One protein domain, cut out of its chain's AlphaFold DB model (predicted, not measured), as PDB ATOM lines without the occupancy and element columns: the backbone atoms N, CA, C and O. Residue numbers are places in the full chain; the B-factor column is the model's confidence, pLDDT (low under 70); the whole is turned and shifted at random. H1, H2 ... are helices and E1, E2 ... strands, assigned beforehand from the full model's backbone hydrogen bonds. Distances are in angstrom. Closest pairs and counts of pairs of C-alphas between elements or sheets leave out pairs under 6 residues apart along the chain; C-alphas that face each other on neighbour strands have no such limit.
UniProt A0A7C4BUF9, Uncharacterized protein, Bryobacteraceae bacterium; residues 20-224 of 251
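AT A GLANCE: This is residues 20 to 224 of the 251 residues of an uncharacterized protein of Bryobacteraceae bacterium (UniProt A0A7C4BUF9). One wide, twisted sheet of nine strands runs along the longest axis, with helices on both faces. Towards the E4 end the sheet curls round H6 on one face, with H5 over the other; towards the E9 end H7 covers the face of H6, and H9, with H8 folded back beside it as a helical hairpin, is on the face of H5. The 205 printed residues include nine named helices and nine named strands, along the chain H1 E1 H2 H3 H4 E2 E3 H5 E4 E5 E6 E7 H6 H7 E8 H8 H9 E9. The class is mixed, helices and strands, and the whole is compact, with a radius of gyration of the C-alphas of 16.9 A and spans of 47 by 33 by 31 A.

IN THESE COORDINATES: H1, residues 20 to 23, begins at C-alpha 20 (-16.972, 69.848, 30.606). Then come E1, 32 to 36, H2, 38 to 41, H3, 47 to 57, H4, 65 to 69, E2, 70 to 80, 27.8 A long, and E3, 83 to 92, 29.0 A. H5, 96 to 105, precedes E4, 109 to 113, E5, 116 to 120, E6, 129 to 134, and E7, 137 to 141. H6, 143 to 152, H7, 159 to 170, E8, 173 to 178, H8, 184 to 198, 21.6 A, and H9, 200 to 216, 23.7 A, follow. E9, 218 to 223, ends at C-alpha 223 (-7.211, 77.576, 18.873).

HOW THE PARTS SIT: The antiparallel sheet runs E4 E5 E6 E7 E3 E2 E1 E8 E9; E4 to E7 form a meander, each strand the antiparallel neighbour of the one before. In the hairpin E2 and E3, N 74 and O 89 are 2.8 A apart; between E1 and E8, N 33 and O 176 are 2.7 A apart. H6 and H7 are on one face, H5 and H9 on the opposite face: three layers, helices on both faces. C-alphas 131 and 146 are the closest of E6 and H6, 6.4 A. H8 and H9 touch, closest C-alphas 191 and 203, 5.5 A, at a shallow tilt of 19 degrees, opposite ways. H1 and H4 only graze the sheet, H2 stands at its level, and H3 is only just not on it, with 4 pairs of C-alphas within 10 A. Every O i to N i+4 pair is within hydrogen-bond range in H3, H5, H6, H8 and H9, but 5 of 8 in H7 and 0 of 1 in H4, which has 1 of 2 O i to N i+3 pairs within range; H1 and H2 are too short.

THE WHOLE: The C-alphas of Arg 112 and Asp 200, the farthest apart, are 48.8 A apart. The printed part has no cut and no long link. Its mean pLDDT is 84.1; 30 residues are under 70, among them 60 to 64 and 179 to 194.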
ATOM      1  N   GLU A  20     -16.347  71.073  30.096       85.00
ATOM      2  CA  GLU A  20     -16.972  69.848  30.606       85.00
ATOM      3  C   GLU A  20     -18.261  70.085  31.401       85.00
ATOM      4  O   GLU A  20     -19.208  69.308  31.273       85.00
ATOM      5  N   GLY A  21     -18.344  71.180  32.166       90.06
ATOM      6  CA  GLY A  21     -19.576  71.558  32.860       90.06
ATOM      7  C   GLY A  21     -20.752  71.747  31.898       90.06
ATOM      8  O   GLY A  21     -21.847  71.257  32.173       90.06
ATOM      9  N   LEU A  22     -20.502  72.382  30.747       95.00
ATOM     10  CA  LEU A  22     -21.505  72.684  29.726       95.00
ATOM     11  C   LEU A  22     -21.797  71.509  28.789       95.00
ATOM     12  O   LEU A  22     -22.922  71.379  28.305       95.00
ATOM     13  N   LEU A  23     -20.825  70.619  28.564       95.31
ATOM     14  CA  LEU A  23     -20.982  69.489  27.641       95.31
ATOM     15  C   LEU A  23     -22.125  68.540  28.021       95.31
ATOM     16  O   LEU A  23     -22.722  67.938  27.135       95.31
ATOM     17  N   ARG A  24     -22.506  68.455  29.303       95.00
ATOM     18  CA  ARG A  24     -23.656  67.641  29.747       95.00
ATOM     19  C   ARG A  24     -24.999  68.070  29.138       95.00
ATOM     20  O   ARG A  24     -25.945  67.290  29.137       95.00
ATOM     21  N   TYR A  25     -25.095  69.313  28.668       96.25
ATOM     22  CA  TYR A  25     -26.303  69.861  28.050       96.25
ATOM     23  C   TYR A  25     -26.287  69.716  26.522       96.25
ATOM     24  O   TYR A  25     -27.352  69.715  25.896       96.25
ATOM     25  N   ALA A  26     -25.095  69.576  25.928       95.06
ATOM     26  CA  ALA A  26     -24.884  69.519  24.487       95.06
ATOM     27  C   ALA A  26     -25.667  68.377  23.839       95.06
ATOM     28  O   ALA A  26     -25.885  67.331  24.453       95.06
ATOM     29  N   ASP A  27     -26.059  68.562  22.581       93.75
ATOM     30  CA  ASP A  27     -26.648  67.469  21.820       93.75
ATOM     31  C   ASP A  27     -25.579  66.480  21.334       93.75
ATOM     32  O   ASP A  27     -24.732  66.882  20.537       93.75
ATOM     33  N   PRO A  28     -25.585  65.202  21.767       93.25
ATOM     34  CA  PRO A  28     -24.646  64.198  21.269       93.25
ATOM     35  C   PRO A  28     -24.948  63.739  19.837       93.25
ATOM     36  O   PRO A  28     -24.111  63.086  19.218       93.25
ATOM     37  N   ALA A  29     -26.140  64.041  19.315       89.44
ATOM     38  CA  ALA A  29     -26.503  63.855  17.915       89.44
ATOM     39  C   ALA A  29     -26.284  65.128  17.079       89.44
ATOM     40  O   ALA A  29     -26.654  65.154  15.905       89.44
ATOM     41  N   GLY A  30     -25.680  66.170  17.667       82.81
ATOM     42  CA  GLY A  30     -25.278  67.367  16.943       82.81
ATOM     43  C   GLY A  30     -24.403  67.020  15.739       82.81
ATOM     44  O   GLY A  30     -23.543  66.145  15.802       82.81
ATOM     45  N   GLY A  31     -24.631  67.698  14.619       83.56
ATOM     46  CA  GLY A  31     -23.729  67.642  13.472       83.56
ATOM     47  C   GLY A  31     -22.567  68.624  13.613       83.56
ATOM     48  O   GLY A  31     -21.558  68.460  12.937       83.56
ATOM     49  N   ALA A  32     -22.678  69.617  14.501       87.81
ATOM     50  CA  ALA A  32     -21.593  70.529  14.833       87.81
ATOM     51  C   ALA A  32     -21.672  71.061  16.270       87.81
ATOM     52  O   ALA A  32     -22.752  71.227  16.836       87.81
ATOM     53  N   TRP A  33     -20.509  71.394  16.824       91.81
ATOM     54  CA  TRP A  33     -20.314  72.013  18.125       91.81
ATOM     55  C   TRP A  33     -19.306  73.151  18.021       91.81
ATOM     56  O   TRP A  33     -18.287  73.026  17.346       91.81
ATOM     57  N   VAL A  34     -19.569  74.246  18.725       90.12
ATOM     58  CA  VAL A  34     -18.661  75.391  18.845       90.12
ATOM     59  C   VAL A  34     -18.537  75.750  20.313       90.12
ATOM     60  O   VAL A  34     -19.551  75.876  20.997       90.12
ATOM     61  N   GLY A  35     -17.315  75.937  20.796       92.06
ATOM     62  CA  GLY A  35     -17.056  76.344  22.168       92.06
ATOM     63  C   GLY A  35     -16.128  77.544  22.253       92.06
ATOM     64  O   GLY A  35     -15.156  77.656  21.504       92.06
ATOM     65  N   VAL A  36     -16.427  78.437  23.194       91.31
ATOM     66  CA  VAL A  36     -15.607  79.609  23.504       91.31
ATOM     67  C   VAL A  36     -15.493  79.768  25.017       91.31
ATOM     68  O   VAL A  36     -16.502  79.893  25.709       91.31
ATOM     69  N   GLU A  37     -14.268  79.798  25.534       92.31
ATOM     70  CA  GLU A  37     -13.955  80.126  26.925       92.31
ATOM     71  C   GLU A  37     -13.460  81.572  27.036       92.31
ATOM     72  O   GLU A  37     -12.260  81.853  27.103       92.31
ATOM     73  N   TRP A  38     -14.403  82.514  27.069       89.62
ATOM     74  CA  TRP A  38     -14.126  83.948  27.136       89.62
ATOM     75  C   TRP A  38     -13.219  84.344  28.297       89.62
ATOM     76  O   TRP A  38     -12.355  85.203  28.125       89.62
ATOM     77  N   ALA A  39     -13.385  83.707  29.458       87.75
ATOM     78  CA  ALA A  39     -12.555  83.964  30.632       87.75
ATOM     79  C   ALA A  39     -11.061  83.688  30.371       87.75
ATOM     80  O   ALA A  39     -10.207  84.419  30.871       87.75
ATOM     81  N   LYS A  40     -10.733  82.679  29.549       88.38
ATOM     82  CA  LYS A  40      -9.344  82.345  29.194       88.38
ATOM     83  C   LYS A  40      -8.764  83.308  28.165       88.38
ATOM     84  O   LYS A  40      -7.587  83.651  28.236       88.38
ATOM     85  N   ILE A  41      -9.595  83.788  27.240       86.94
ATOM     86  CA  ILE A  41      -9.139  84.671  26.161       86.94
ATOM     87  C   ILE A  41      -9.261  86.159  26.484       86.94
ATOM     88  O   ILE A  41      -8.784  86.963  25.689       86.94
ATOM     89  N   ALA A  42      -9.844  86.549  27.623       87.00
ATOM     90  CA  ALA A  42     -10.108  87.946  27.986       87.00
ATOM     91  C   ALA A  42      -8.865  88.855  27.936       87.00
ATOM     92  O   ALA A  42      -8.971  90.014  27.546       87.00
ATOM     93  N   GLY A  43      -7.686  88.328  28.288       83.50
ATOM     94  CA  GLY A  43      -6.411  89.056  28.242       83.50
ATOM     95  C   GLY A  43      -5.699  89.024  26.884       83.50
ATOM     96  O   GLY A  43      -4.577  89.514  26.766       83.50
ATOM     97  N   THR A  44      -6.303  88.409  25.868       82.25
ATOM     98  CA  THR A  44      -5.700  88.286  24.538       82.25
ATOM     99  C   THR A  44      -6.083  89.478  23.657       82.25
ATOM    100  O   THR A  44      -7.174  90.033  23.811       82.25
ATOM    101  N   PRO A  45      -5.261  89.842  22.656       79.00
ATOM    102  CA  PRO A  45      -5.575  90.924  21.722       79.00
ATOM    103  C   PRO A  45      -6.838  90.657  20.887       79.00
ATOM    104  O   PRO A  45      -7.354  91.570  20.249       79.00
ATOM    105  N   HIS A  46      -7.326  89.413  20.873       77.25
ATOM    106  CA  HIS A  46      -8.456  88.965  20.062       77.25
ATOM    107  C   HIS A  46      -9.787  88.958  20.819       77.25
ATOM    108  O   HIS A  46     -10.835  88.868  20.181       77.25
ATOM    109  N   ALA A  47      -9.771  89.046  22.154       82.44
ATOM    110  CA  ALA A  47     -10.969  88.879  22.977       82.44
ATOM    111  C   ALA A  47     -12.075  89.871  22.600       82.44
ATOM    112  O   ALA A  47     -13.220  89.476  22.395       82.44
ATOM    113  N   GLY A  48     -11.713  91.153  22.466       82.19
ATOM    114  CA  GLY A  48     -12.653  92.216  22.113       82.19
ATOM    115  C   GLY A  48     -13.275  92.011  20.733       82.19
ATOM    116  O   GLY A  48     -14.487  92.129  20.589       82.19
ATOM    117  N   MET A  49     -12.469  91.622  19.742       81.50
ATOM    118  CA  MET A  49     -12.950  91.323  18.389       81.50
ATOM    119  C   MET A  49     -13.909  90.129  18.389       81.50
ATOM    120  O   MET A  49     -15.000  90.235  17.843       81.50
ATOM    121  N   LEU A  50     -13.528  89.007  19.008       79.88
ATOM    122  CA  LEU A  50     -14.375  87.814  19.050       79.88
ATOM    123  C   LEU A  50     -15.701  88.097  19.769       79.88
ATOM    124  O   LEU A  50     -16.752  87.683  19.283       79.88
ATOM    125  N   ARG A  51     -15.670  88.850  20.878       82.50
ATOM    126  CA  ARG A  51     -16.889  89.293  21.569       82.50
ATOM    127  C   ARG A  51     -17.743  90.203  20.693       82.50
ATOM    128  O   ARG A  51     -18.950  90.011  20.661       82.50
ATOM    129  N   ALA A  52     -17.141  91.150  19.972       80.56
ATOM    130  CA  ALA A  52     -17.865  92.047  19.074       80.56
ATOM    131  C   ALA A  52     -18.517  91.288  17.911       80.56
ATOM    132  O   ALA A  52     -19.707  91.449  17.684       80.56
ATOM    133  N   THR A  53     -17.784  90.395  17.234       77.25
ATOM    134  CA  THR A  53     -18.340  89.548  16.162       77.25
ATOM    135  C   THR A  53     -19.484  88.678  16.675       77.25
ATOM    136  O   THR A  53     -20.503  88.534  16.001       77.25
ATOM    137  N   PHE A  54     -19.339  88.121  17.880       79.56
ATOM    138  CA  PHE A  54     -20.413  87.366  18.509       79.56
ATOM    139  C   PHE A  54     -21.624  88.263  18.812       79.56
ATOM    140  O   PHE A  54     -22.731  87.936  18.407       79.56
ATOM    141  N   ALA A  55     -21.429  89.418  19.449       79.56
ATOM    142  CA  ALA A  55     -22.511  90.356  19.748       79.56
ATOM    143  C   ALA A  55     -23.231  90.851  18.481       79.56
ATOM    144  O   ALA A  55     -24.454  90.889  18.466       79.56
ATOM    145  N   GLU A  56     -22.501  91.161  17.405       77.94
ATOM    146  CA  GLU A  56     -23.065  91.555  16.107       77.94
ATOM    147  C   GLU A  56     -23.951  90.460  15.507       77.94
ATOM    148  O   GLU A  56     -25.041  90.752  15.024       77.94
ATOM    149  N   GLN A  57     -23.516  89.197  15.568       74.50
ATOM    150  CA  GLN A  57     -24.300  88.069  15.057       74.50
ATOM    151  C   GLN A  57     -25.643  87.908  15.785       74.50
ATOM    152  O   GLN A  57     -26.595  87.386  15.205       74.50
ATOM    153  N   TRP A  58     -25.721  88.363  17.034       73.31
ATOM    154  CA  TRP A  58     -26.892  88.223  17.894       73.31
ATOM    155  C   TRP A  58     -27.570  89.560  18.218       73.31
ATOM    156  O   TRP A  58     -28.469  89.593  19.054       73.31
ATOM    157  N   ALA A  59     -27.190  90.649  17.546       72.81
ATOM    158  CA  ALA A  59     -27.678  91.996  17.847       72.81
ATOM    159  C   ALA A  59     -29.201  92.136  17.680       72.81
ATOM    160  O   ALA A  59     -29.845  92.856  18.441       72.81
ATOM    161  N   ASP A  60     -29.788  91.401  16.733       69.31
ATOM    162  CA  ASP A  60     -31.236  91.402  16.485       69.31
ATOM    163  C   ASP A  60     -32.017  90.531  17.487       69.31
ATOM    164  O   ASP A  60     -33.252  90.538  17.521       69.31
ATOM    165  N   THR A  61     -31.311  89.781  18.334       67.50
ATOM    166  CA  THR A  61     -31.924  88.886  19.310       67.50
ATOM    167  C   THR A  61     -32.192  89.624  20.615       67.50
ATOM    168  O   THR A  61     -31.299  89.883  21.422       67.50
ATOM    169  N   LYS A  62     -33.466  89.937  20.852       66.50
ATOM    170  CA  LYS A  62     -33.922  90.581  22.091       66.50
ATOM    171  C   LYS A  62     -33.617  89.704  23.309       66.50
ATOM    172  O   LYS A  62     -33.888  88.506  23.281       66.50
ATOM    173  N   GLY A  63     -33.150  90.308  24.404       64.31
ATOM    174  CA  GLY A  63     -32.908  89.593  25.661       64.31
ATOM    175  C   GLY A  63     -31.498  89.020  25.816       64.31
ATOM    176  O   GLY A  63     -31.247  88.344  26.809       64.31
ATOM    177  N   LEU A  64     -30.587  89.269  24.866       69.25
ATOM    178  CA  LEU A  64     -29.179  88.856  24.919       69.25
ATOM    179  C   LEU A  64     -28.228  89.977  25.379       69.25
ATOM    180  O   LEU A  64     -27.019  89.911  25.165       69.25
ATOM    181  N   GLU A  65     -28.728  90.995  26.079       72.56
ATOM    182  CA  GLU A  65     -27.905  92.106  26.582       72.56
ATOM    183  C   GLU A  65     -26.839  91.639  27.598       72.56
ATOM    184  O   GLU A  65     -25.884  92.351  27.900       72.56
ATOM    185  N   PHE A  66     -26.956  90.408  28.104       72.50
ATOM    186  CA  PHE A  66     -25.993  89.786  29.010       72.50
ATOM    187  C   PHE A  66     -24.742  89.207  28.311       72.50
ATOM    188  O   PHE A  66     -23.844  88.729  29.007       72.50
ATOM    189  N   ILE A  67     -24.633  89.272  26.972       70.19
ATOM    190  CA  ILE A  67     -23.473  88.769  26.200       70.19
ATOM    191  C   ILE A  67     -22.128  89.366  26.678       70.19
ATOM    192  O   ILE A  67     -21.066  88.742  26.582       70.19
ATOM    193  N   GLU A  68     -22.139  90.567  27.249       72.94
ATOM    194  CA  GLU A  68     -20.920  91.199  27.762       72.94
ATOM    195  C   GLU A  68     -20.329  90.469  28.982       72.94
ATOM    196  O   GLU A  68     -19.133  90.577  29.247       72.94
ATOM    197  N   ARG A  69     -21.141  89.682  29.700       84.19
ATOM    198  CA  ARG A  69     -20.777  89.014  30.964       84.19
ATOM    199  C   ARG A  69     -20.614  87.501  30.840       84.19
ATOM    200  O   ARG A  69     -20.651  86.790  31.844       84.19
ATOM    201  N   LEU A  70     -20.459  87.005  29.612       88.25
ATOM    202  CA  LEU A  70     -20.252  85.580  29.371       88.25
ATOM    203  C   LEU A  70     -18.833  85.171  29.731       88.25
ATOM    204  O   LEU A  70     -17.872  85.799  29.274       88.25
ATOM    205  N   ASP A  71     -18.730  84.072  30.467       91.94
ATOM    206  CA  ASP A  71     -17.474  83.392  30.760       91.94
ATOM    207  C   ASP A  71     -17.244  82.252  29.772       91.94
ATOM    208  O   ASP A  71     -16.119  82.063  29.303       91.94
ATOM    209  N   ARG A  72     -18.309  81.519  29.419       93.19
ATOM    210  CA  ARG A  72     -18.267  80.426  28.446       93.19
ATOM    211  C   ARG A  72     -19.518  80.364  27.589       93.19
ATOM    212  O   ARG A  72     -20.614  80.731  28.006       93.19
ATOM    213  N   LEU A  73     -19.320  79.848  26.390       92.88
ATOM    214  CA  LEU A  73     -20.350  79.585  25.409       92.88
ATOM    215  C   LEU A  73     -20.104  78.204  24.812       92.88
ATOM    216  O   LEU A  73     -18.989  77.902  24.389       92.88
ATOM    217  N   LEU A  74     -21.162  77.413  24.725       94.69
ATOM    218  CA  LEU A  74     -21.218  76.184  23.956       94.69
ATOM    219  C   LEU A  74     -22.432  76.245  23.035       94.69
ATOM    220  O   LEU A  74     -23.541  76.508  23.483       94.69
ATOM    221  N   VAL A  75     -22.239  75.973  21.754       92.44
ATOM    222  CA  VAL A  75     -23.318  75.838  20.777       92.44
ATOM    223  C   VAL A  75     -23.271  74.421  20.238       92.44
ATOM    224  O   VAL A  75     -22.209  73.966  19.824       92.44
ATOM    225  N   SER A  76     -24.406  73.731  20.228       92.38
ATOM    226  CA  SER A  76     -24.600  72.480  19.498       92.38
ATOM    227  C   SER A  76     -25.661  72.677  18.424       92.38
ATOM    228  O   SER A  76     -26.769  73.130  18.712       92.38
ATOM    229  N   ALA A  77     -25.315  72.317  17.198       90.00
ATOM    230  CA  ALA A  77     -26.152  72.431  16.021       90.00
ATOM    231  C   ALA A  77     -26.537  71.031  15.543       90.00
ATOM    232  O   ALA A  77     -25.670  70.200  15.274       90.00
ATOM    233  N   THR A  78     -27.837  70.764  15.455       86.94
ATOM    234  CA  THR A  78     -28.377  69.445  15.107       86.94
ATOM    235  C   THR A  78     -29.176  69.540  13.810       86.94
ATOM    236  O   THR A  78     -30.043  70.412  13.715       86.94
ATOM    237  N   PRO A  79     -28.915  68.682  12.807       83.56
ATOM    238  CA  PRO A  79     -29.742  68.622  11.607       83.56
ATOM    239  C   PRO A  79     -31.213  68.369  11.952       83.56
ATOM    240  O   PRO A  79     -31.530  67.496  12.761       83.56
ATOM    241  N   ALA A  80     -32.111  69.125  11.330       81.56
ATOM    242  CA  ALA A  80     -33.554  69.018  11.499       81.56
ATOM    243  C   ALA A  80     -34.255  69.095  10.127       81.56
ATOM    244  O   ALA A  80     -33.687  69.644   9.183       81.56
ATOM    245  N   PRO A  81     -35.493  68.583   9.981       81.94
ATOM    246  CA  PRO A  81     -36.197  68.598   8.693       81.94
ATOM    247  C   PRO A  81     -36.339  69.994   8.067       81.94
ATOM    248  O   PRO A  81     -36.279  70.131   6.849       81.94
ATOM    249  N   GLU A  82     -36.492  71.027   8.899       82.19
ATOM    250  CA  GLU A  82     -36.670  72.425   8.478       82.19
ATOM    251  C   GLU A  82     -35.369  73.248   8.559       82.19
ATOM    252  O   GLU A  82     -35.400  74.474   8.502       82.19
ATOM    253  N   GLY A  83     -34.208  72.593   8.696       81.12
ATOM    254  CA  GLY A  83     -32.906  73.256   8.721       81.12
ATOM    255  C   GLY A  83     -31.990  72.735   9.823       81.12
ATOM    256  O   GLY A  83     -31.682  71.550   9.897       81.12
ATOM    257  N   THR A  84     -31.486  73.633  10.664       82.31
ATOM    258  CA  THR A  84     -30.580  73.285  11.766       82.31
ATOM    259  C   THR A  84     -31.159  73.797  13.070       82.31
ATOM    260  O   THR A  84     -31.355  74.999  13.235       82.31
ATOM    261  N   ALA A  85     -31.412  72.886  14.002       85.44
ATOM    262  CA  ALA A  85     -31.860  73.226  15.339       85.44
ATOM    263  C   ALA A  85     -30.641  73.583  16.204       85.44
ATOM    264  O   ALA A  85     -29.705  72.785  16.340       85.44
ATOM    265  N   LEU A  86     -30.639  74.784  16.781       88.56
ATOM    266  CA  LEU A  86     -29.526  75.317  17.561       88.56
ATOM    267  C   LEU A  86     -29.854  75.309  19.052       88.56
ATOM    268  O   LEU A  86     -30.779  75.985  19.496       88.56
ATOM    269  N   LEU A  87     -29.009  74.629  19.820       92.69
ATOM    270  CA  LEU A  87     -28.983  74.731  21.271       92.69
ATOM    271  C   LEU A  87     -27.718  75.477  21.685       92.69
ATOM    272  O   LEU A  87     -26.601  75.018  21.448       92.69
ATOM    273  N   MET A  88     -27.903  76.618  22.330       93.19
ATOM    274  CA  MET A  88     -26.841  77.415  22.918       93.19
ATOM    275  C   MET A  88     -26.883  77.266  24.433       93.19
ATOM    276  O   MET A  88     -27.940  77.378  25.040       93.19
ATOM    277  N   VAL A  89     -25.734  77.040  25.054       95.56
ATOM    278  CA  VAL A  89     -25.576  76.948  26.504       95.56
ATOM    279  C   VAL A  89     -24.502  77.929  26.923       95.56
ATOM    280  O   VAL A  89     -23.391  77.944  26.394       95.56
ATOM    281  N   ILE A  90     -24.861  78.775  27.869       93.75
ATOM    282  CA  ILE A  90     -24.089  79.928  28.279       93.75
ATOM    283  C   ILE A  90     -23.816  79.817  29.769       93.75
ATOM    284  O   ILE A  90     -24.723  79.527  30.549       93.75
ATOM    285  N   GLU A  91     -22.582  80.114  30.158       94.75
ATOM    286  CA  GLU A  91     -22.198  80.295  31.552       94.75
ATOM    287  C   GLU A  91     -21.593  81.679  31.774       94.75
ATOM    288  O   GLU A  91     -20.797  82.159  30.960       94.75
ATOM    289  N   GLY A  92     -21.957  82.319  32.883       92.50
ATOM    290  CA  GLY A  92     -21.357  83.582  33.289       92.50
ATOM    291  C   GLY A  92     -22.046  84.249  34.471       92.50
ATOM    292  O   GLY A  92     -22.838  83.643  35.197       92.50
ATOM    293  N   THR A  93     -21.771  85.544  34.639       91.19
ATOM    294  CA  THR A  93     -22.442  86.377  35.649       91.19
ATOM    295  C   THR A  93     -23.742  86.938  35.075       91.19
ATOM    296  O   THR A  93     -23.774  88.034  34.506       91.19
ATOM    297  N   LEU A  94     -24.815  86.158  35.202       89.19
ATOM    298  CA  LEU A  94     -26.114  86.436  34.589       89.19
ATOM    299  C   LEU A  94     -27.070  87.134  35.567       89.19
ATOM    300  O   LEU A  94     -27.250  86.690  36.701       89.19
ATOM    301  N   ASP A  95     -27.743  88.193  35.110       90.31
ATOM    302  CA  ASP A  95     -28.867  88.781  35.843       90.31
ATOM    303  C   ASP A  95     -30.156  88.021  35.499       90.31
ATOM    304  O   ASP A  95     -30.904  88.354  34.577       90.31
ATOM    305  N   LEU A  96     -30.409  86.944  36.245       91.19
ATOM    306  CA  LEU A  96     -31.604  86.123  36.052       91.19
ATOM    307  C   LEU A  96     -32.906  86.859  36.409       91.19
ATOM    308  O   LEU A  96     -33.984  86.385  36.049       91.19
ATOM    309  N   GLY A  97     -32.840  87.968  37.152       91.94
ATOM    310  CA  GLY A  97     -33.996  88.829  37.396       91.94
ATOM    311  C   GLY A  97     -34.370  89.571  36.119       91.94
ATOM    312  O   GLY A  97     -35.492  89.433  35.631       91.94
ATOM    313  N   GLN A  98     -33.386  90.243  35.518       89.12
ATOM    314  CA  GLN A  98     -33.534  90.930  34.237       89.12
ATOM    315  C   GLN A  98     -34.009  89.983  33.128       89.12
ATOM    316  O   GLN A  98     -34.916  90.342  32.378       89.12
ATOM    317  N   LEU A  99     -33.455  88.765  33.049       88.25
ATOM    318  CA  LEU A  99     -33.865  87.771  32.053       88.25
ATOM    319  C   LEU A  99     -35.344  87.376  32.208       88.25
ATOM    320  O   LEU A  99     -36.095  87.372  31.233       88.25
ATOM    321  N   ARG A 100     -35.791  87.091  33.439       91.62
ATOM    322  CA  ARG A 100     -37.202  86.772  33.719       91.62
ATOM    323  C   ARG A 100     -38.122  87.943  33.405       91.62
ATOM    324  O   ARG A 100     -39.199  87.737  32.852       91.62
ATOM    325  N   ASP A 101     -37.714  89.161  33.742       90.38
ATOM    326  CA  ASP A 101     -38.509  90.357  33.475       90.38
ATOM    327  C   ASP A 101     -38.601  90.658  31.976       90.38
ATOM    328  O   ASP A 101     -39.675  91.018  31.491       90.38
ATOM    329  N   ALA A 102     -37.519  90.449  31.219       85.94
ATOM    330  CA  ALA A 102     -37.527  90.530  29.761       85.94
ATOM    331  C   ALA A 102     -38.473  89.487  29.148       85.94
ATOM    332  O   ALA A 102     -39.318  89.839  28.325       85.94
ATOM    333  N   ALA A 103     -38.408  88.235  29.608       88.38
ATOM    334  CA  ALA A 103     -39.299  87.172  29.153       88.38
ATOM    335  C   ALA A 103     -40.777  87.488  29.461       88.38
ATOM    336  O   ALA A 103     -41.639  87.381  28.588       88.38
ATOM    337  N   ARG A 104     -41.086  87.976  30.671       90.06
ATOM    338  CA  ARG A 104     -42.447  88.402  31.052       90.06
ATOM    339  C   ARG A 104     -42.971  89.541  30.182       90.06
ATOM    340  O   ARG A 104     -44.129  89.498  29.776       90.06
ATOM    341  N   LYS A 105     -42.135  90.535  29.856       89.06
ATOM    342  CA  LYS A 105     -42.502  91.631  28.936       89.06
ATOM    343  C   LYS A 105     -42.866  91.126  27.537       89.06
ATOM    344  O   LYS A 105     -43.637  91.779  26.845       89.06
ATOM    345  N   GLN A 106     -42.340  89.970  27.139       86.50
ATOM    346  CA  GLN A 106     -42.656  89.298  25.877       86.50
ATOM    347  C   GLN A 106     -43.818  88.294  26.003       86.50
ATOM    348  O   GLN A 106     -44.059  87.509  25.091       86.50
ATOM    349  N   ASN A 107     -44.560  88.317  27.118       90.94
ATOM    350  CA  ASN A 107     -45.631  87.367  27.435       90.94
ATOM    351  C   ASN A 107     -45.166  85.900  27.461       90.94
ATOM    352  O   ASN A 107     -45.953  84.992  27.177       90.94
ATOM    353  N   ALA A 108     -43.899  85.650  27.803       92.44
ATOM    354  CA  ALA A 108     -43.394  84.294  27.948       92.44
ATOM    355  C   ALA A 108     -44.047  83.580  29.142       92.44
ATOM    356  O   ALA A 108     -44.265  84.156  30.213       92.44
ATOM    357  N   GLN A 109     -44.322  82.292  28.968       94.44
ATOM    358  CA  GLN A 109     -44.800  81.406  30.015       94.44
ATOM    359  C   GLN A 109     -43.622  80.843  30.801       94.44
ATOM    360  O   GLN A 109     -42.706  80.252  30.232       94.44
ATOM    361  N   VAL A 110     -43.682  80.959  32.125       95.12
ATOM    362  CA  VAL A 110     -42.716  80.312  33.015       95.12
ATOM    363  C   VAL A 110     -43.215  78.908  33.342       95.12
ATOM    364  O   VAL A 110     -44.300  78.744  33.902       95.12
ATOM    365  N   ARG A 111     -42.434  77.881  33.004       96.12
ATOM    366  CA  ARG A 111     -42.730  76.478  33.327       96.12
ATOM    367  C   ARG A 111     -41.548  75.843  34.037       96.12
ATOM    368  O   ARG A 111     -40.404  76.125  33.722       96.12
ATOM    369  N   ARG A 112     -41.816  74.938  34.972       97.19
ATOM    370  CA  ARG A 112     -40.763  74.136  35.599       97.19
ATOM    371  C   ARG A 112     -40.626  72.804  34.873       97.19
ATOM    372  O   ARG A 112     -41.629  72.117  34.685       97.19
ATOM    373  N   HIS A 113     -39.403  72.441  34.504       96.94
ATOM    374  CA  HIS A 113     -39.059  71.120  33.977       96.94
ATOM    375  C   HIS A 113     -37.894  70.578  34.800       96.94
ATOM    376  O   HIS A 113     -36.762  71.035  34.667       96.94
ATOM    377  N   LYS A 114     -38.197  69.647  35.713       95.69
ATOM    378  CA  LYS A 114     -37.241  69.122  36.700       95.69
ATOM    379  C   LYS A 114     -36.599  70.239  37.545       95.69
ATOM    380  O   LYS A 114     -37.306  70.995  38.222       95.69
ATOM    381  N   SER A 115     -35.269  70.322  37.545       93.62
ATOM    382  CA  SER A 115     -34.489  71.346  38.242       93.62
ATOM    383  C   SER A 115     -34.467  72.693  37.515       93.62
ATOM    384  O   SER A 115     -34.150  73.694  38.153       93.62
ATOM    385  N   ALA A 116     -34.844  72.739  36.233       97.56
ATOM    386  CA  ALA A 116     -34.765  73.935  35.406       97.56
ATOM    387  C   ALA A 116     -36.081  74.731  35.361       97.56
ATOM    388  O   ALA A 116     -37.191  74.189  35.444       97.56
ATOM    389  N   GLU A 117     -35.939  76.041  35.178       97.81
ATOM    390  CA  GLU A 117     -37.033  76.971  34.887       97.81
ATOM    391  C   GLU A 117     -36.986  77.334  33.400       97.81
ATOM    392  O   GLU A 117     -36.010  77.905  32.924       97.81
ATOM    393  N   LEU A 118     -38.033  76.981  32.662       97.38
ATOM    394  CA  LEU A 118     -38.196  77.287  31.247       97.38
ATOM    395  C   LEU A 118     -38.990  78.586  31.088       97.38
ATOM    396  O   LEU A 118     -40.082  78.719  31.645       97.38
ATOM    397  N   LEU A 119     -38.460  79.515  30.302       95.38
ATOM    398  CA  LEU A 119     -39.107  80.756  29.894       95.38
ATOM    399  C   LEU A 119     -39.485  80.606  28.420       95.38
ATOM    400  O   LEU A 119     -38.629  80.694  27.544       95.38
ATOM    401  N   LEU A 120     -40.756  80.304  28.169       94.69
ATOM    402  CA  LEU A 120     -41.250  79.907  26.854       94.69
ATOM    403  C   LEU A 120     -42.016  81.054  26.202       94.69
ATOM    404  O   LEU A 120     -43.101  81.408  26.667       94.69
ATOM    405  N   ALA A 121     -41.491  81.617  25.124       90.94
ATOM    406  CA  ALA A 121     -42.178  82.607  24.315       90.94
ATOM    407  C   ALA A 121     -43.514  82.060  23.770       90.94
ATOM    408  O   ALA A 121     -43.686  80.843  23.628       90.94
ATOM    409  N   PRO A 122     -44.495  82.924  23.460       88.75
ATOM    410  CA  PRO A 122     -45.727  82.503  22.803       88.75
ATOM    411  C   PRO A 122     -45.446  81.754  21.486       88.75
ATOM    412  O   PRO A 122     -44.539  82.134  20.746       88.75
ATOM    413  N   PRO A 123     -46.210  80.693  21.165       85.31
ATOM    414  CA  PRO A 123     -46.031  79.976  19.905       85.31
ATOM    415  C   PRO A 123     -46.260  80.904  18.700       85.31
ATOM    416  O   PRO A 123     -47.186  81.714  18.711       85.31
ATOM    417  N   GLY A 124     -45.438  80.753  17.657       78.75
ATOM    418  CA  GLY A 124     -45.549  81.513  16.404       78.75
ATOM    419  C   GLY A 124     -44.868  82.887  16.401       78.75
ATOM    420  O   GLY A 124     -45.030  83.621  15.432       78.75
ATOM    421  N   GLY A 125     -44.134  83.248  17.459       71.81
ATOM    422  CA  GLY A 125     -43.241  84.410  17.453       71.81
ATOM    423  C   GLY A 125     -41.788  84.025  17.157       71.81
ATOM    424  O   GLY A 125     -41.362  82.929  17.504       71.81
ATOM    425  N   ASP A 126     -41.011  84.964  16.614       68.62
ATOM    426  CA  ASP A 126     -39.565  84.811  16.339       68.62
ATOM    427  C   ASP A 126     -38.688  84.872  17.610       68.62
ATOM    428  O   ASP A 126     -37.496  85.168  17.561       68.62
ATOM    429  N   SER A 127     -39.281  84.680  18.789       72.88
ATOM    430  CA  SER A 127     -38.577  84.802  20.068       72.88
ATOM    431  C   SER A 127     -38.052  83.441  20.502       72.88
ATOM    432  O   SER A 127     -38.778  82.450  20.458       72.88
ATOM    433  N   MET A 128     -36.790  83.396  20.923       76.50
ATOM    434  CA  MET A 128     -36.182  82.165  21.426       76.50
ATOM    435  C   MET A 128     -36.707  81.823  22.818       76.50
ATOM    436  O   MET A 128     -36.999  82.710  23.625       76.50
ATOM    437  N   ASP A 129     -36.777  80.526  23.104       92.12
ATOM    438  CA  ASP A 129     -37.066  80.033  24.440       92.12
ATOM    439  C   ASP A 129     -35.770  79.955  25.255       92.12
ATOM    440  O   ASP A 129     -34.678  79.744  24.718       92.12
ATOM    441  N   PHE A 130     -35.896  80.110  26.572       94.38
ATOM    442  CA  PHE A 130     -34.771  80.042  27.500       94.38
ATOM    443  C   PHE A 130     -34.999  78.955  28.548       94.38
ATOM    444  O   PHE A 130     -36.122  78.720  28.993       94.38
ATOM    445  N   ALA A 131     -33.917  78.342  29.013       96.62
ATOM    446  CA  ALA A 131     -33.902  77.507  30.205       96.62
ATOM    447  C   ALA A 131     -32.875  78.051  31.196       96.62
ATOM    448  O   ALA A 131     -31.684  78.096  30.903       96.62
ATOM    449  N   ILE A 132     -33.319  78.424  32.392       96.75
ATOM    450  CA  ILE A 132     -32.435  78.691  33.522       96.75
ATOM    451  C   ILE A 132     -32.084  77.337  34.139       96.75
ATOM    452  O   ILE A 132     -32.917  76.705  34.795       96.75
ATOM    453  N   LEU A 133     -30.855  76.888  33.890       96.56
ATOM    454  CA  LEU A 133     -30.339  75.586  34.319       96.56
ATOM    455  C   LEU A 133     -29.722  75.669  35.721       96.56
ATOM    456  O   LEU A 133     -29.830  74.739  36.517       96.56
ATOM    457  N   SER A 134     -29.078  76.797  36.024       95.25
ATOM    458  CA  SER A 134     -28.477  77.113  37.321       95.25
ATOM    459  C   SER A 134     -28.385  78.641  37.506       95.25
ATOM    460  O   SER A 134     -28.626  79.376  36.546       95.25
ATOM    461  N   PRO A 135     -28.003  79.158  38.693       93.44
ATOM    462  CA  PRO A 135     -27.793  80.595  38.905       93.44
ATOM    463  C   PRO A 135     -26.825  81.275  37.920       93.44
ATOM    464  O   PRO A 135     -26.942  82.476  37.704       93.44
ATOM    465  N   GLY A 136     -25.889  80.525  37.329       93.50
ATOM    466  CA  GLY A 136     -24.901  81.041  36.375       93.50
ATOM    467  C   GLY A 136     -24.978  80.408  34.989       93.50
ATOM    468  O   GLY A 136     -24.114  80.685  34.165       93.50
ATOM    469  N   THR A 137     -25.969  79.549  34.720       95.25
ATOM    470  CA  THR A 137     -26.063  78.799  33.461       95.25
ATOM    471  C   THR A 137     -27.451  78.927  32.849       95.25
ATOM    472  O   THR A 137     -28.451  78.554  33.470       95.25
ATOM    473  N   VAL A 138     -27.504  79.399  31.607       95.44
ATOM    474  CA  VAL A 138     -28.733  79.520  30.816       95.44
ATOM    475  C   VAL A 138     -28.541  78.807  29.486       95.44
ATOM    476  O   VAL A 138     -27.466  78.871  28.896       95.44
ATOM    477  N   ALA A 139     -29.579  78.131  29.009       95.50
ATOM    478  CA  ALA A 139     -29.640  77.618  27.649       95.50
ATOM    479  C   ALA A 139     -30.700  78.352  26.825       95.50
ATOM    480  O   ALA A 139     -31.681  78.852  27.371       95.50
ATOM    481  N   LEU A 140     -30.482  78.399  25.515       92.75
ATOM    482  CA  LEU A 140     -31.355  78.993  24.514       92.75
ATOM    483  C   LEU A 140     -31.513  78.010  23.360       92.75
ATOM    484  O   LEU A 140     -30.543  77.367  22.961       92.75
ATOM    485  N   GLY A 141     -32.718  77.898  22.823       91.06
ATOM    486  CA  GLY A 141     -33.017  77.001  21.712       91.06
ATOM    487  C   GLY A 141     -34.513  76.776  21.583       91.06
ATOM    488  O   GLY A 141     -35.309  77.513  22.168       91.06
ATOM    489  N   ASP A 142     -34.906  75.747  20.840       89.56
ATOM    490  CA  ASP A 142     -36.308  75.343  20.791       89.56
ATOM    491  C   ASP A 142     -36.725  74.538  22.038       89.56
ATOM    492  O   ASP A 142     -35.904  73.985  22.777       89.56
ATOM    493  N   ARG A 143     -38.039  74.436  22.271       92.88
ATOM    494  CA  ARG A 143     -38.617  73.731  23.434       92.88
ATOM    495  C   ARG A 143     -38.144  72.292  23.573       92.88
ATOM    496  O   ARG A 143     -37.951  71.823  24.695       92.88
ATOM    497  N   THR A 144     -38.011  71.588  22.453       92.31
ATOM    498  CA  THR A 144     -37.628  70.175  22.420       92.31
ATOM    499  C   THR A 144     -36.173  70.031  22.833       92.31
ATOM    500  O   THR A 144     -35.856  69.221  23.706       92.31
ATOM    501  N   GLN A 145     -35.298  70.864  22.271       93.38
ATOM    502  CA  GLN A 145     -33.879  70.891  22.598       93.38
ATOM    503  C   GLN A 145     -33.628  71.297  24.047       93.38
ATOM    504  O   GLN A 145     -32.820  70.659  24.718       93.38
ATOM    505  N   LEU A 146     -34.340  72.303  24.561       96.25
ATOM    506  CA  LEU A 146     -34.208  72.733  25.954       96.25
ATOM    507  C   LEU A 146     -34.628  71.630  26.931       96.25
ATOM    508  O   LEU A 146     -33.897  71.339  27.878       96.25
ATOM    509  N   ALA A 147     -35.767  70.973  26.692       96.19
ATOM    510  CA  ALA A 147     -36.205  69.855  27.525       96.19
ATOM    511  C   ALA A 147     -35.204  68.687  27.479       96.19
ATOM    512  O   ALA A 147     -34.820  68.161  28.525       96.19
ATOM    513  N   ALA A 148     -34.719  68.333  26.283       96.12
ATOM    514  CA  ALA A 148     -33.716  67.290  26.105       96.12
ATOM    515  C   ALA A 148     -32.389  67.632  26.801       96.12
ATOM    516  O   ALA A 148     -31.788  66.764  27.434       96.12
ATOM    517  N   ALA A 149     -31.942  68.888  26.740       96.88
ATOM    518  CA  ALA A 149     -30.732  69.353  27.414       96.88
ATOM    519  C   ALA A 149     -30.832  69.201  28.936       96.88
ATOM    520  O   ALA A 149     -29.904  68.695  29.569       96.88
ATOM    521  N   VAL A 150     -31.974  69.580  29.522       97.31
ATOM    522  CA  VAL A 150     -32.243  69.393  30.956       97.31
ATOM    523  C   VAL A 150     -32.255  67.906  31.319       97.31
ATOM    524  O   VAL A 150     -31.678  67.513  32.329       97.31
ATOM    525  N   ASP A 151     -32.855  67.057  30.482       96.75
ATOM    526  CA  ASP A 151     -32.904  65.612  30.721       96.75
ATOM    527  C   ASP A 151     -31.535  64.929  30.617       96.75
ATOM    528  O   ASP A 151     -31.278  63.960  31.340       96.75
ATOM    529  N   ARG A 152     -30.659  65.416  29.731       95.12
ATOM    530  CA  ARG A 152     -29.278  64.933  29.581       95.12
ATOM    531  C   ARG A 152     -28.389  65.334  30.753       95.12
ATOM    532  O   ARG A 152     -27.548  64.537  31.151       95.12
ATOM    533  N   ALA A 153     -28.613  66.503  31.350       94.56
ATOM    534  CA  ALA A 153     -27.778  67.027  32.433       94.56
ATOM    535  C   ALA A 153     -27.719  66.138  33.690       94.56
ATOM    536  O   ALA A 153     -26.777  66.244  34.477       94.56
ATOM    537  N   GLU A 154     -28.723  65.279  33.878       91.06
ATOM    538  CA  GLU A 154     -28.825  64.319  34.986       91.06
ATOM    539  C   GLU A 154     -28.141  62.973  34.690       91.06
ATOM    540  O   GLU A 154     -28.109  62.089  35.547       91.06
ATOM    541  N   ARG A 155     -27.612  62.788  33.477       93.12
ATOM    542  CA  ARG A 155     -27.003  61.539  33.006       93.12
ATOM    543  C   ARG A 155     -25.480  61.685  32.890       93.12
ATOM    544  O   ARG A 155     -24.972  62.804  32.799       93.12
ATOM    545  N   PRO A 156     -24.732  60.566  32.873       94.12
ATOM    546  CA  PRO A 156     -23.330  60.585  32.466       94.12
ATOM    547  C   PRO A 156     -23.161  61.198  31.070       94.12
ATOM    548  O   PRO A 156     -24.066  61.097  30.240       94.12
ATOM    549  N   LEU A 157     -21.997  61.807  30.817       93.38
ATOM    550  CA  LEU A 157     -21.671  62.372  29.508       93.38
ATOM    551  C   LEU A 157     -21.781  61.288  28.426       93.38
ATOM    552  O   LEU A 157     -21.285  60.173  28.602       93.38
ATOM    553  N   ASP A 158     -22.439  61.618  27.317       94.19
ATOM    554  CA  ASP A 158     -22.574  60.699  26.192       94.19
ATOM    555  C   ASP A 158     -21.190  60.422  25.568       94.19
ATOM    556  O   ASP A 158     -20.472  61.381  25.262       94.19
ATOM    557  N   PRO A 159     -20.809  59.152  25.321       93.94
ATOM    558  CA  PRO A 159     -19.521  58.808  24.717       93.94
ATOM    559  C   PRO A 159     -19.238  59.503  23.377       93.94
ATOM    560  O   PRO A 159     -18.080  59.695  23.015       93.94
ATOM    561  N   ARG A 160     -20.270  59.912  22.629       92.12
ATOM    562  CA  ARG A 160     -20.106  60.655  21.367       92.12
ATOM    563  C   ARG A 160     -19.518  62.051  21.572       92.12
ATOM    564  O   ARG A 160     -18.899  62.589  20.660       92.12
ATOM    565  N   LEU A 161     -19.670  62.623  22.766       94.31
ATOM    566  CA  LEU A 161     -19.120  63.931  23.125       94.31
ATOM    567  C   LEU A 161     -17.680  63.851  23.643       94.31
ATOM    568  O   LEU A 161     -17.085  64.886  23.934       94.31
ATOM    569  N   GLU A 162     -17.083  62.661  23.729       93.12
ATOM    570  CA  GLU A 162     -15.711  62.507  24.218       93.12
ATOM    571  C   GLU A 162     -14.695  63.243  23.349       93.12
ATOM    572  O   GLU A 162     -13.846  63.972  23.858       93.12
ATOM    573  N   ARG A 163     -14.848  63.168  22.024       91.75
ATOM    574  CA  ARG A 163     -13.977  63.915  21.115       91.75
ATOM    575  C   ARG A 163     -14.124  65.430  21.288       91.75
ATOM    576  O   ARG A 163     -13.133  66.157  21.256       91.75
ATOM    577  N   VAL A 164     -15.354  65.900  21.505       92.38
ATOM    578  CA  VAL A 164     -15.639  67.313  21.800       92.38
ATOM    579  C   VAL A 164     -14.945  67.719  23.101       92.38
ATOM    580  O   VAL A 164     -14.293  68.761  23.157       92.38
ATOM    581  N   ARG A 165     -15.020  66.868  24.130       94.12
ATOM    582  CA  ARG A 165     -14.362  67.073  25.422       94.12
ATOM    583  C   ARG A 165     -12.846  67.170  25.294       94.12
ATOM    584  O   ARG A 165     -12.271  68.115  25.828       94.12
ATOM    585  N   GLU A 166     -12.209  66.257  24.564       91.75
ATOM    586  CA  GLU A 166     -10.759  66.286  24.313       91.75
ATOM    587  C   GLU A 166     -10.314  67.611  23.681       91.75
ATOM    588  O   GLU A 166      -9.325  68.212  24.103       91.75
ATOM    589  N   ILE A 167     -11.054  68.093  22.676       90.25
ATOM    590  CA  ILE A 167     -10.753  69.363  22.004       90.25
ATOM    591  C   ILE A 167     -10.965  70.538  22.960       90.25
ATOM    592  O   ILE A 167     -10.101  71.410  23.066       90.25
ATOM    593  N   ALA A 168     -12.074  70.535  23.697       91.19
ATOM    594  CA  ALA A 168     -12.411  71.598  24.629       91.19
ATOM    595  C   ALA A 168     -11.435  71.707  25.812       91.19
ATOM    596  O   ALA A 168     -11.285  72.775  26.396       91.19
ATOM    597  N   GLN A 169     -10.736  70.625  26.166       90.56
ATOM    598  CA  GLN A 169      -9.712  70.643  27.212       90.56
ATOM    599  C   GLN A 169      -8.407  71.331  26.782       90.56
ATOM    600  O   GLN A 169      -7.665  71.807  27.640       90.56
ATOM    601  N   ARG A 170      -8.112  71.389  25.477       88.81
ATOM    602  CA  ARG A 170      -6.830  71.896  24.946       88.81
ATOM    603  C   ARG A 170      -6.925  73.228  24.203       88.81
ATOM    604  O   ARG A 170      -5.889  73.780  23.837       88.81
ATOM    605  N   ALA A 171      -8.134  73.713  23.935       86.19
ATOM    606  CA  ALA A 171      -8.375  74.919  23.155       86.19
ATOM    607  C   ALA A 171      -9.340  75.860  23.875       86.19
ATOM    608  O   ALA A 171     -10.304  75.425  24.498       86.19
ATOM    609  N   ASP A 172      -9.089  77.159  23.742       88.25
ATOM    610  CA  ASP A 172      -9.917  78.206  24.344       88.25
ATOM    611  C   ASP A 172     -11.068  78.606  23.411       88.25
ATOM    612  O   ASP A 172     -12.135  79.024  23.859       88.25
ATOM    613  N   VAL A 173     -10.852  78.459  22.102       85.56
ATOM    614  CA  VAL A 173     -11.846  78.650  21.045       85.56
ATOM    615  C   VAL A 173     -11.770  77.449  20.122       85.56
ATOM    616  O   VAL A 173     -10.699  77.133  19.602       85.56
ATOM    617  N   TRP A 174     -12.887  76.769  19.905       89.25
ATOM    618  CA  TRP A 174     -12.894  75.563  19.093       89.25
ATOM    619  C   TRP A 174     -14.225  75.337  18.386       89.25
ATOM    620  O   TRP A 174     -15.269  75.867  18.763       89.25
ATOM    621  N   SER A 175     -14.163  74.534  17.336       85.56
ATOM    622  CA  SER A 175     -15.298  74.049  16.576       85.56
ATOM    623  C   SER A 175     -15.013  72.625  16.093       85.56
ATOM    624  O   SER A 175     -13.892  72.307  15.693       85.56
ATOM    625  N   LEU A 176     -16.020  71.763  16.162       86.44
ATOM    626  CA  LEU A 176     -15.989  70.401  15.644       86.44
ATOM    627  C   LEU A 176     -17.315  70.127  14.945       86.44
ATOM    628  O   LEU A 176     -18.358  70.320  15.554       86.44
ATOM    629  N   GLY A 177     -17.319  69.634  13.713       83.12
ATOM    630  CA  GLY A 177     -18.573  69.232  13.078       83.12
ATOM    631  C   GLY A 177     -18.443  68.851  11.617       83.12
ATOM    632  O   GLY A 177     -17.363  68.929  11.039       83.12
ATOM    633  N   SER A 178     -19.553  68.454  11.004       75.62
ATOM    634  CA  SER A 178     -19.627  68.274   9.561       75.62
ATOM    635  C   SER A 178     -19.738  69.621   8.856       75.62
ATOM    636  O   SER A 178     -20.351  70.574   9.346       75.62
ATOM    637  N   PHE A 179     -19.149  69.697   7.664       65.06
ATOM    638  CA  PHE A 179     -19.215  70.907   6.849       65.06
ATOM    639  C   PHE A 179     -20.649  71.216   6.382       65.06
ATOM    640  O   PHE A 179     -20.986  72.371   6.176       65.06
ATOM    641  N   GLU A 180     -21.518  70.205   6.284       66.38
ATOM    642  CA  GLU A 180     -22.934  70.378   5.916       66.38
ATOM    643  C   GLU A 180     -23.698  71.278   6.896       66.38
ATOM    644  O   GLU A 180     -24.603  72.006   6.494       66.38
ATOM    645  N   VAL A 181     -23.319  71.259   8.178       63.97
ATOM    646  CA  VAL A 181     -23.946  72.086   9.220       63.97
ATOM    647  C   VAL A 181     -23.274  73.462   9.320       63.97
ATOM    648  O   VAL A 181     -23.922  74.455   9.663       63.97
ATOM    649  N   PHE A 182     -21.992  73.569   8.959       63.50
ATOM    650  CA  PHE A 182     -21.303  74.853   8.831       63.50
ATOM    651  C   PHE A 182     -21.605  75.495   7.478       63.50
ATOM    652  O   PHE A 182     -20.926  75.242   6.489       63.50
ATOM    653  N   SER A 183     -22.589  76.398   7.429       62.47
ATOM    654  CA  SER A 183     -22.828  77.152   6.193       62.47
ATOM    655  C   SER A 183     -21.558  77.892   5.737       62.47
ATOM    656  O   SER A 183     -20.906  78.599   6.514       62.47
ATOM    657  N   GLU A 184     -21.233  77.773   4.449       60.28
ATOM    658  CA  GLU A 184     -20.094  78.449   3.808       60.28
ATOM    659  C   GLU A 184     -20.120  79.972   4.047       60.28
ATOM    660  O   GLU A 184     -19.084  80.612   4.257       60.28
ATOM    661  N   ALA A 185     -21.325  80.548   4.103       60.12
ATOM    662  CA  ALA A 185     -21.552  81.956   4.407       60.12
ATOM    663  C   ALA A 185     -21.086  82.342   5.824       60.12
ATOM    664  O   ALA A 185     -20.487  83.405   6.002       60.12
ATOM    665  N   GLY A 186     -21.327  81.491   6.827       62.75
ATOM    666  CA  GLY A 186     -20.876  81.722   8.203       62.75
ATOM    667  C   GLY A 186     -19.352  81.677   8.323       62.75
ATOM    668  O   GLY A 186     -18.741  82.587   8.887       62.75
ATOM    669  N   ALA A 187     -18.731  80.671   7.709       63.53
ATOM    670  CA  ALA A 187     -17.279  80.511   7.682       63.53
ATOM    671  C   ALA A 187     -16.576  81.689   6.974       63.53
ATOM    672  O   ALA A 187     -15.602  82.251   7.485       63.53
ATOM    673  N   SER A 188     -17.122  82.132   5.839       64.25
ATOM    674  CA  SER A 188     -16.585  83.249   5.053       64.25
ATOM    675  C   SER A 188     -16.634  84.587   5.799       64.25
ATOM    676  O   SER A 188     -15.675  85.361   5.743       64.25
ATOM    677  N   ARG A 189     -17.717  84.864   6.543       65.44
ATOM    678  CA  ARG A 189     -17.836  86.085   7.364       65.44
ATOM    679  C   ARG A 189     -16.796  86.122   8.479       65.44
ATOM    680  O   ARG A 189     -16.186  87.168   8.703       65.44
ATOM    681  N   LEU A 190     -16.557  84.985   9.130       64.62
ATOM    682  CA  LEU A 190     -15.554  84.871  10.185       64.62
ATOM    683  C   LEU A 190     -14.134  85.078   9.637       64.62
ATOM    684  O   LEU A 190     -13.380  85.876  10.191       64.62
ATOM    685  N   ILE A 191     -13.792  84.463   8.497       66.50
ATOM    686  CA  ILE A 191     -12.508  84.713   7.817       66.50
ATOM    687  C   ILE A 191     -12.352  86.201   7.472       66.50
ATOM    688  O   ILE A 191     -11.292  86.785   7.709       66.50
ATOM    689  N   ALA A 192     -13.393  86.836   6.926       69.56
ATOM    690  CA  ALA A 192     -13.353  88.253   6.571       69.56
ATOM    691  C   ALA A 192     -13.157  89.158   7.800       69.56
ATOM    692  O   ALA A 192     -12.390  90.122   7.737       69.56
ATOM    693  N   ALA A 193     -13.801  88.847   8.928       65.62
ATOM    694  CA  ALA A 193     -13.581  89.547  10.192       65.62
ATOM    695  C   ALA A 193     -12.124  89.405  10.668       65.62
ATOM    696  O   ALA A 193     -11.475  90.404  10.975       65.62
ATOM    697  N   LEU A 194     -11.567  88.195  10.620       65.88
ATOM    698  CA  LEU A 194     -10.189  87.931  11.043       65.88
ATOM    699  C   LEU A 194      -9.153  88.659  10.185       65.88
ATOM    700  O   LEU A 194      -8.222  89.260  10.726       65.88
ATOM    701  N   ARG A 195      -9.342  88.670   8.856       71.56
ATOM    702  CA  ARG A 195      -8.472  89.409   7.924       71.56
ATOM    703  C   ARG A 195      -8.460  90.907   8.212       71.56
ATOM    704  O   ARG A 195      -7.403  91.524   8.134       71.56
ATOM    705  N   ARG A 196      -9.616  91.489   8.550       69.94
ATOM    706  CA  ARG A 196      -9.740  92.927   8.837       69.94
ATOM    707  C   ARG A 196      -9.013  93.345  10.110       69.94
ATOM    708  O   ARG A 196      -8.559  94.481  10.179       69.94
ATOM    709  N   HIS A 197      -8.914  92.459  11.102       58.28
ATOM    710  CA  HIS A 197      -8.481  92.864  12.433       58.28
ATOM    711  C   HIS A 197      -7.031  92.523  12.784       58.28
ATOM    712  O   HIS A 197      -6.408  93.382  13.397       58.28
ATOM    713  N   GLN A 198      -6.462  91.352  12.444       54.56
ATOM    714  CA  GLN A 198      -5.131  90.973  12.983       54.56
ATOM    715  C   GLN A 198      -4.251  90.057  12.106       54.56
ATOM    716  O   GLN A 198      -3.388  89.338  12.607       54.56
ATOM    717  N   GLY A 199      -4.372  90.158  10.783       60.03
ATOM    718  CA  GLY A 199      -3.337  89.673   9.868       60.03
ATOM    719  C   GLY A 199      -3.536  88.257   9.334       60.03
ATOM    720  O   GLY A 199      -4.247  87.412   9.878       60.03
ATOM    721  N   ASP A 200      -2.882  88.020   8.203       68.38
ATOM    722  CA  ASP A 200      -3.137  86.890   7.318       68.38
ATOM    723  C   ASP A 200      -2.955  85.504   7.951       68.38
ATOM    724  O   ASP A 200      -3.540  84.552   7.454       68.38
ATOM    725  N   ALA A 201      -2.163  85.346   9.015       70.88
ATOM    726  CA  ALA A 201      -1.785  84.025   9.524       70.88
ATOM    727  C   ALA A 201      -2.967  83.231  10.112       70.88
ATOM    728  O   ALA A 201      -3.201  82.098   9.700       70.88
ATOM    729  N   LEU A 202      -3.745  83.828  11.023       69.56
ATOM    730  CA  LEU A 202      -4.917  83.167  11.618       69.56
ATOM    731  C   LEU A 202      -6.030  82.974  10.579       69.56
ATOM    732  O   LEU A 202      -6.665  81.925  10.520       69.56
ATOM    733  N   ALA A 203      -6.218  83.964   9.704       71.88
ATOM    734  CA  ALA A 203      -7.166  83.864   8.602       71.88
ATOM    735  C   ALA A 203      -6.781  82.767   7.591       71.88
ATOM    736  O   ALA A 203      -7.667  82.090   7.074       71.88
ATOM    737  N   ARG A 204      -5.482  82.573   7.317       77.25
ATOM    738  CA  ARG A 204      -4.962  81.474   6.486       77.25
ATOM    739  C   ARG A 204      -5.164  80.130   7.172       77.25
ATOM    740  O   ARG A 204      -5.732  79.252   6.543       77.25
ATOM    741  N   GLN A 205      -4.813  79.997   8.453       73.56
ATOM    742  CA  GLN A 205      -5.046  78.758   9.210       73.56
ATOM    743  C   GLN A 205      -6.523  78.351   9.202       73.56
ATOM    744  O   GLN A 205      -6.844  77.186   8.992       73.56
ATOM    745  N   MET A 206      -7.437  79.309   9.380       74.25
ATOM    746  CA  MET A 206      -8.869  79.021   9.294       74.25
ATOM    747  C   MET A 206      -9.311  78.646   7.883       74.25
ATOM    748  O   MET A 206     -10.062  77.688   7.734       74.25
ATOM    749  N   ALA A 207      -8.835  79.351   6.855       77.50
ATOM    750  CA  ALA A 207      -9.146  79.011   5.470       77.50
ATOM    751  C   ALA A 207      -8.638  77.609   5.085       77.50
ATOM    752  O   ALA A 207      -9.369  76.855   4.453       77.50
ATOM    753  N   GLU A 208      -7.429  77.236   5.511       80.69
ATOM    754  CA  GLU A 208      -6.848  75.907   5.284       80.69
ATOM    755  C   GLU A 208      -7.654  74.805   5.972       80.69
ATOM    756  O   GLU A 208      -7.927  73.770   5.369       80.69
ATOM    757  N   ALA A 209      -8.079  75.025   7.217       73.81
ATOM    758  CA  ALA A 209      -8.897  74.060   7.941       73.81
ATOM    759  C   ALA A 209     -10.308  73.922   7.343       73.81
ATOM    760  O   ALA A 209     -10.844  72.816   7.289       73.81
ATOM    761  N   ILE A 210     -10.887  75.014   6.838       72.56
ATOM    762  CA  ILE A 210     -12.157  75.007   6.098       72.56
ATOM    763  C   ILE A 210     -12.022  74.200   4.804       72.56
ATOM    764  O   ILE A 210     -12.827  73.304   4.568       72.56
ATOM    765  N   ASP A 211     -10.982  74.455   4.010       78.62
ATOM    766  CA  ASP A 211     -10.711  73.724   2.766       78.62
ATOM    767  C   ASP A 211     -10.419  72.232   3.020       78.62
ATOM    768  O   ASP A 211     -10.911  71.350   2.312       78.62
ATOM    769  N   ALA A 212      -9.670  71.916   4.080       76.94
ATOM    770  CA  ALA A 212      -9.462  70.537   4.516       76.94
ATOM    771  C   ALA A 212     -10.783  69.871   4.936       76.94
ATOM    772  O   ALA A 212     -11.038  68.724   4.562       76.94
ATOM    773  N   GLY A 213     -11.647  70.595   5.652       70.81
ATOM    774  CA  GLY A 213     -12.964  70.115   6.064       70.81
ATOM    775  C   GLY A 213     -13.913  69.863   4.892       70.81
ATOM    776  O   GLY A 213     -14.618  68.857   4.892       70.81
ATOM    777  N   GLN A 214     -13.872  70.701   3.852       74.06
ATOM    778  CA  GLN A 214     -14.621  70.476   2.608       74.06
ATOM    779  C   GLN A 214     -14.184  69.192   1.899       74.06
ATOM    780  O   GLN A 214     -15.019  68.458   1.376       74.06
ATOM    781  N   ARG A 215     -12.880  68.891   1.905       77.94
ATOM    782  CA  ARG A 215     -12.335  67.678   1.277       77.94
ATOM    783  C   ARG A 215     -12.564  66.410   2.101       77.94
ATOM    784  O   ARG A 215     -12.701  65.336   1.522       77.94
ATOM    785  N   GLY A 216     -12.573  66.520   3.430       69.69
ATOM    786  CA  GLY A 216     -12.649  65.384   4.358       69.69
ATOM    787  C   GLY A 216     -14.024  65.127   4.982       69.69
ATOM    788  O   GLY A 216     -14.181  64.134   5.686       69.69
ATOM    789  N   GLY A 217     -15.005  66.010   4.776       69.06
ATOM    790  CA  GLY A 217     -16.356  65.913   5.349       69.06
ATOM    791  C   GLY A 217     -16.470  66.296   6.833       69.06
ATOM    792  O   GLY A 217     -17.584  66.444   7.337       69.06
ATOM    793  N   ALA A 218     -15.347  66.504   7.529       72.50
ATOM    794  CA  ALA A 218     -15.295  66.906   8.933       72.50
ATOM    795  C   ALA A 218     -14.383  68.125   9.124       72.50
ATOM    796  O   ALA A 218     -13.237  68.136   8.682       72.50
ATOM    797  N   LEU A 219     -14.898  69.141   9.810       74.50
ATOM    798  CA  LEU A 219     -14.196  70.356  10.196       74.50
ATOM    799  C   LEU A 219     -13.791  70.257  11.671       74.50
ATOM    800  O   LEU A 219     -14.646  70.148  12.550       74.50
ATOM    801  N   GLU A 220     -12.489  70.330  11.940       80.75
ATOM    802  CA  GLU A 220     -11.942  70.479  13.290       80.75
ATOM    803  C   GLU A 220     -11.113  71.765  13.341       80.75
ATOM    804  O   GLU A 220     -10.141  71.935  12.606       80.75
ATOM    805  N   LEU A 221     -11.511  72.683  14.215       77.56
ATOM    806  CA  LEU A 221     -10.848  73.956  14.463       77.56
ATOM    807  C   LEU A 221     -10.582  74.064  15.958       77.56
ATOM    808  O   LEU A 221     -11.503  73.968  16.764       77.56
ATOM    809  N   ALA A 222      -9.335  74.278  16.349       79.06
ATOM    810  CA  ALA A 222      -8.963  74.373  17.752       79.06
ATOM    811  C   ALA A 222      -7.844  75.401  17.912       79.06
ATOM    812  O   ALA A 222      -6.743  75.220  17.397       79.06
ATOM    813  N   PHE A 223      -8.133  76.477  18.638       76.62
ATOM    814  CA  PHE A 223      -7.211  77.576  18.873       76.62
ATOM    815  C   PHE A 223      -7.011  77.769  20.371       76.62
ATOM    816  O   PHE A 223      -7.972  77.858  21.138       76.62
ATOM    817  N   SER A 224      -5.750  77.881  20.781       76.00
ATOM    818  CA  SER A 224      -5.410  78.464  22.075       76.00
ATOM    819  C   SER A 224      -4.807  79.838  21.840       76.00
ATOM    820  O   SER A 224      -3.779  79.978  21.170       76.00
TER     821      SER A 224